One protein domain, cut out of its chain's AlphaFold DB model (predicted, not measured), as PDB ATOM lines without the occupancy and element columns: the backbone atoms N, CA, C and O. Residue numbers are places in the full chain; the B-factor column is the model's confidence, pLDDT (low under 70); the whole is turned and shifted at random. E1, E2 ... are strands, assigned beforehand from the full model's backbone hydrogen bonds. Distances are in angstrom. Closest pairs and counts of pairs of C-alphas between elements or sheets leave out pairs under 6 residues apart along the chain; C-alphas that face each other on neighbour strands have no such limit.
ATOM      1  N   VAL A 303     130.302  83.432  21.319       87.00
ATOM      2  CA  VAL A 303     130.035  84.377  22.412       87.00
ATOM      3  C   VAL A 303     129.345  85.622  21.851       87.00
ATOM      4  O   VAL A 303     129.879  86.302  20.969       87.00
ATOM      5  N   LEU A 304     128.166  85.932  22.380       92.00
ATOM      6  CA  LEU A 304     127.326  87.065  22.013       92.00
ATOM      7  C   LEU A 304     127.194  88.042  23.185       92.00
ATOM      8  O   LEU A 304     127.407  87.701  24.350       92.00
ATOM      9  N   ARG A 305     126.846  89.290  22.862       92.62
ATOM     10  CA  ARG A 305     126.499  90.317  23.846       92.62
ATOM     11  C   ARG A 305     125.088  90.796  23.568       92.62
ATOM     12  O   ARG A 305     124.833  91.332  22.486       92.62
ATOM     13  N   HIS A 306     124.198  90.641  24.539       90.75
ATOM     14  CA  HIS A 306     122.810  91.029  24.358       90.75
ATOM     15  C   HIS A 306     122.700  92.544  24.168       90.75
ATOM     16  O   HIS A 306     123.189  93.327  24.986       90.75
ATOM     17  N   LYS A 307     122.044  92.975  23.085       88.62
ATOM     18  CA  LYS A 307     122.043  94.382  22.652       88.62
ATOM     19  C   LYS A 307     121.383  95.331  23.661       88.62
ATOM     20  O   LYS A 307     121.857  96.451  23.814       88.62
ATOM     21  N   LEU A 308     120.310  94.893  24.332       83.81
ATOM     22  CA  LEU A 308     119.574  95.703  25.319       83.81
ATOM     23  C   LEU A 308     120.163  95.568  26.733       83.81
ATOM     24  O   LEU A 308     120.610  96.546  27.318       83.81
ATOM     25  N   PHE A 309     120.200  94.345  27.264       83.88
ATOM     26  CA  PHE A 309     120.630  94.059  28.639       83.88
ATOM     27  C   PHE A 309     122.142  93.949  28.861       83.88
ATOM     28  O   PHE A 309     122.582  93.850  30.001       83.88
ATOM     29  N   ASN A 310     122.951  93.995  27.799       87.06
ATOM     30  CA  ASN A 310     124.408  94.112  27.872       87.06
ATOM     31  C   ASN A 310     125.168  92.933  28.516       87.06
ATOM     32  O   ASN A 310     126.390  93.033  28.675       87.06
ATOM     33  N   TYR A 311     124.488  91.835  28.861       89.12
ATOM     34  CA  TYR A 311     125.108  90.609  29.365       89.12
ATOM     35  C   TYR A 311     125.828  89.844  28.244       89.12
ATOM     36  O   TYR A 311     125.615  90.102  27.053       89.12
ATOM     37  N   ARG A 312     126.700  88.908  28.632       88.75
ATOM     38  CA  ARG A 312     127.379  87.983  27.718       88.75
ATOM     39  C   ARG A 312     126.708  86.616  27.787       88.75
ATOM     40  O   ARG A 312     126.322  86.174  28.865       88.75
ATOM     41  N   GLY A 313     126.573  85.973  26.640       89.81
ATOM     42  CA  GLY A 313     126.061  84.613  26.544       89.81
ATOM     43  C   GLY A 313     126.754  83.857  25.424       89.81
ATOM     44  O   GLY A 313     127.461  84.453  24.609       89.81
ATOM     45  N   VAL A 314     126.565  82.546  25.383       88.75
ATOM     46  CA  VAL A 314     127.022  81.701  24.274       88.75
ATOM     47  C   VAL A 314     125.798  81.215  23.511       88.75
ATOM     48  O   VAL A 314     124.842  80.743  24.123       88.75
ATOM     49  N   CYS A 315     125.817  81.339  22.185       92.50
ATOM     50  CA  CYS A 315     124.782  80.770  21.327       92.50
ATOM     51  C   CYS A 315     124.805  79.241  21.470       92.50
ATOM     52  O   CYS A 315     125.769  78.602  21.052       92.50
ATOM     53  N   ALA A 316     123.783  78.656  22.083       87.69
ATOM     54  CA  ALA A 316     123.657  77.214  22.288       87.69
ATOM     55  C   ALA A 316     122.935  76.521  21.121       87.69
ATOM     56  O   ALA A 316     123.114  75.332  20.887       87.69
ATOM     57  N   GLY A 317     122.142  77.270  20.358       89.69
ATOM     58  CA  GLY A 317     121.307  76.746  19.286       89.69
ATOM     59  C   GLY A 317     120.516  77.859  18.619       89.69
ATOM     60  O   GLY A 317     120.620  79.028  18.999       89.69
ATOM     61  N   TRP A 318     119.708  77.511  17.627       91.94
ATOM     62  CA  TRP A 318     118.759  78.440  17.029       91.94
ATOM     63  C   TRP A 318     117.537  77.699  16.494       91.94
ATOM     64  O   TRP A 318     117.643  76.572  16.016       91.94
ATOM     65  N   ASP A 319     116.393  78.366  16.549       88.38
ATOM     66  CA  ASP A 319     115.132  77.908  15.989       88.38
ATOM     67  C   ASP A 319     114.738  78.805  14.812       88.38
ATOM     68  O   ASP A 319     114.842  80.032  14.885       88.38
ATOM     69  N   ILE A 320     114.259  78.201  13.720       85.94
ATOM     70  CA  ILE A 320     113.700  78.957  12.584       85.94
ATOM     71  C   ILE A 320     112.434  79.693  13.027       85.94
ATOM     72  O   ILE A 320     112.189  80.815  12.595       85.94
ATOM     73  N   ARG A 321     111.628  79.059  13.887       84.56
ATOM     74  CA  ARG A 321     110.384  79.615  14.416       84.56
ATOM     75  C   ARG A 321     110.255  79.309  15.905       84.56
ATOM     76  O   ARG A 321     110.474  78.163  16.296       84.56
ATOM     77  N   PRO A 322     109.876  80.295  16.726       84.06
ATOM     78  CA  PRO A 322     109.608  80.073  18.133       84.06
ATOM     79  C   PRO A 322     108.296  79.293  18.274       84.06
ATOM     80  O   PRO A 322     107.381  79.427  17.461       84.06
ATOM     81  N   SER A 323     108.187  78.476  19.321       81.94
ATOM     82  CA  SER A 323     106.969  77.703  19.619       81.94
ATOM     83  C   SER A 323     105.800  78.568  20.108       81.94
ATOM     84  O   SER A 323     104.660  78.106  20.149       81.94
ATOM     85  N   VAL A 324     106.080  79.816  20.478       86.44
ATOM     86  CA  VAL A 324     105.122  80.807  20.974       86.44
ATOM     87  C   VAL A 324     105.048  81.987  20.011       86.44
ATOM     88  O   VAL A 324     106.028  82.297  19.341       86.44
ATOM     89  N   ASP A 325     103.901  82.665  19.947       90.94
ATOM     90  CA  ASP A 325     103.773  83.888  19.152       90.94
ATOM     91  C   ASP A 325     104.639  85.006  19.754       90.94
ATOM     92  O   ASP A 325     104.389  85.517  20.848       90.94
ATOM     93  N   THR A 326     105.684  85.371  19.020       92.94
ATOM     94  CA  THR A 326     106.649  86.415  19.375       92.94
ATOM     95  C   THR A 326     106.429  87.708  18.592       92.94
ATOM     96  O   THR A 326     107.235  88.631  18.711       92.94
ATOM     97  N   SER A 327     105.352  87.823  17.805       93.06
ATOM     98  CA  SER A 327     105.086  88.985  16.939       93.06
ATOM     99  C   SER A 327     105.053  90.322  17.692       93.06
ATOM    100  O   SER A 327     105.373  91.372  17.132       93.06
ATOM    101  N   LEU A 328     104.715  90.283  18.984       94.00
ATOM    102  CA  LEU A 328     104.647  91.446  19.867       94.00
ATOM    103  C   LEU A 328     105.916  91.682  20.699       94.00
ATOM    104  O   LEU A 328     105.958  92.653  21.458       94.00
ATOM    105  N   TRP A 329     106.935  90.826  20.596       90.88
ATOM    106  CA  TRP A 329     108.152  90.956  21.397       90.88
ATOM    107  C   TRP A 329     108.997  92.148  20.940       90.88
ATOM    108  O   TRP A 329     109.159  92.420  19.744       90.88
ATOM    109  N   GLU A 330     109.567  92.853  21.916       84.12
ATOM    110  CA  GLU A 330     110.483  93.967  21.684       84.12
ATOM    111  C   GLU A 330     111.751  93.439  20.991       84.12
ATOM    112  O   GLU A 330     112.421  92.539  21.490       84.12
ATOM    113  N   GLY A 331     112.040  93.940  19.787       84.12
ATOM    114  CA  GLY A 331     113.102  93.424  18.910       84.12
ATOM    115  C   GLY A 331     112.633  92.483  17.791       84.12
ATOM    116  O   GLY A 331     113.345  92.348  16.799       84.12
ATOM    117  N   VAL A 332     111.435  91.896  17.884       89.69
ATOM    118  CA  VAL A 332     110.780  91.186  16.763       89.69
ATOM    119  C   VAL A 332     109.897  92.156  15.987       89.69
ATOM    120  O   VAL A 332     110.033  92.275  14.771       89.69
ATOM    121  N   LYS A 333     109.062  92.914  16.705       91.00
ATOM    122  CA  LYS A 333     108.114  93.881  16.135       91.00
ATOM    123  C   LYS A 333     108.775  94.936  15.237       91.00
ATOM    124  O   LYS A 333     108.194  95.337  14.235       91.00
ATOM    125  N   ASP A 334     109.990  95.354  15.594       86.62
ATOM    126  CA  ASP A 334     110.746  96.389  14.878       86.62
ATOM    127  C   ASP A 334     111.809  95.807  13.921       86.62
ATOM    128  O   ASP A 334     112.542  96.556  13.270       86.62
ATOM    129  N   SER A 335     111.929  94.476  13.836       87.56
ATOM    130  CA  SER A 335     112.865  93.808  12.926       87.56
ATOM    131  C   SER A 335     112.321  93.804  11.500       87.56
ATOM    132  O   SER A 335     111.145  93.535  11.272       87.56
ATOM    133  N   GLN A 336     113.193  94.026  10.509       89.75
ATOM    134  CA  GLN A 336     112.824  93.921   9.088       89.75
ATOM    135  C   GLN A 336     112.346  92.514   8.706       89.75
ATOM    136  O   GLN A 336     111.598  92.363   7.745       89.75
ATOM    137  N   LEU A 337     112.792  91.498   9.449       86.44
ATOM    138  CA  LEU A 337     112.439  90.097   9.231       86.44
ATOM    139  C   LEU A 337     111.217  89.657  10.057       86.44
ATOM    140  O   LEU A 337     110.701  88.566   9.832       86.44
ATOM    141  N   GLY A 338     110.743  90.482  10.999       91.81
ATOM    142  CA  GLY A 338     109.612  90.153  11.865       91.81
ATOM    143  C   GLY A 338     109.774  88.800  12.568       91.81
ATOM    144  O   GLY A 338     110.851  88.471  13.067       91.81
ATOM    145  N   THR A 339     108.704  88.001  12.578       89.56
ATOM    146  CA  THR A 339     108.669  86.657  13.181       89.56
ATOM    147  C   THR A 339     109.508  85.618  12.444       89.56
ATOM    148  O   THR A 339     109.737  84.550  13.001       89.56
ATOM    149  N   GLU A 340     109.979  85.913  11.231       86.56
ATOM    150  CA  GLU A 340     110.767  84.979  10.418       86.56
ATOM    151  C   GLU A 340     112.271  85.038  10.727       86.56
ATOM    152  O   GLU A 340     113.040  84.264  10.169       86.56
ATOM    153  N   GLN A 341     112.732  85.950  11.590       90.19
ATOM    154  CA  GLN A 341     114.139  85.959  11.994       90.19
ATOM    155  C   GLN A 341     114.495  84.709  12.815       90.19
ATOM    156  O   GLN A 341     113.672  84.259  13.607       90.19
ATOM    157  N   PRO A 342     115.719  84.166  12.691       89.44
ATOM    158  CA  PRO A 342     116.141  83.046  13.522       89.44
ATOM    159  C   PRO A 342     116.198  83.461  15.000       89.44
ATOM    160  O   PRO A 342     116.729  84.524  15.336       89.44
ATOM    161  N   TYR A 343     115.681  82.602  15.876       92.06
ATOM    162  CA  TYR A 343     115.686  82.792  17.326       92.06
ATOM    163  C   TYR A 343     116.862  82.032  17.911       92.06
ATOM    164  O   TYR A 343     116.880  80.807  17.887       92.06
ATOM    165  N   TYR A 344     117.856  82.752  18.424       90.38
ATOM    166  CA  TYR A 344     119.024  82.135  19.042       90.38
ATOM    167  C   TYR A 344     118.713  81.747  20.484       90.38
ATOM    168  O   TYR A 344     118.155  82.538  21.246       90.38
ATOM    169  N   ARG A 345     119.104  80.532  20.862       84.88
ATOM    170  CA  ARG A 345     119.107  80.076  22.250       84.88
ATOM    171  C   ARG A 345     120.424  80.524  22.875       84.88
ATOM    172  O   ARG A 345     121.488  80.220  22.340       84.88
ATOM    173  N   GLU A 346     120.365  81.271  23.971       81.69
ATOM    174  CA  GLU A 346     121.547  81.797  24.660       81.69
ATOM    175  C   GLU A 346     121.713  81.136  26.032       81.69
ATOM    176  O   GLU A 346     120.782  81.132  26.834       81.69
ATOM    177  N   ASN A 347     122.924  80.654  26.331       72.06
ATOM    178  CA  ASN A 347     123.316  80.276  27.688       72.06
ATOM    179  C   ASN A 347     123.908  81.498  28.388       72.06
ATOM    180  O   ASN A 347     124.932  82.036  27.955       72.06
ATOM    181  N   LEU A 348     123.233  81.954  29.442       68.56
ATOM    182  CA  LEU A 348     123.600  83.151  30.191       68.56
ATOM    183  C   LEU A 348     124.745  82.862  31.159       68.56
ATOM    184  O   LEU A 348     124.625  81.999  32.024       68.56
ATOM    185  N   GLU A 349     125.812  83.652  31.075       50.94
ATOM    186  CA  GLU A 349     126.774  83.776  32.166       50.94
ATOM    187  C   GLU A 349     126.354  84.982  33.014       50.94
ATOM    188  O   GLU A 349     126.422  86.134  32.572       50.94
TER     189      GLU A 349
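What this domain is: This is residues 303 to 349 of the 478 residues of the protein "Hypothetical protein" of Symbiodinium microadriaticum (UniProt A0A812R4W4). With little regular structure, this domain is an arch: the long hairpin of E2 and E3 spans its top, the link from E1 to E2 folds down at one end, and the long loop of residues 320 to 342 folds down at the other. The 47 printed residues hold three named strands, E1, E2, E3, in that sheet order, antiparallel; the class is all strand, with 18 residues in strands. It is only just compact, close to loose, with a radius of gyration of the C-alphas of 11.1 A and spans of 27 by 20 by 16 A.

How they stand to each other: E1, residues 303 to 305, and E2, residues 312 to 319, form a hairpin; N 304 and O 313 are within hydrogen-bond range at 2.8 A. E2 bends by 64 degrees at residue 316. E2 and E3, residues 343 to 349, form a hairpin at 151 degrees, with N 316 and O 345 at 2.8 A and N 343 and O 319 at 2.9 A. The three make a meander, each strand the antiparallel neighbour of the one before.

Where its parts are: E1, 7.1 A long, begins at C-alpha 303 (130.035, 84.377, 22.412). E2 measures 19.7 A. E3, 18.6 A, ends at C-alpha 349 (126.774, 83.776, 32.166).

The domain as a whole: The farthest C-alphas, Gln 336 and Glu 349, are 28.8 A apart. The printed part has no cut. The link from E2 to E3 is long, 23 residues. Residues 348 to 349 have pLDDT under 70.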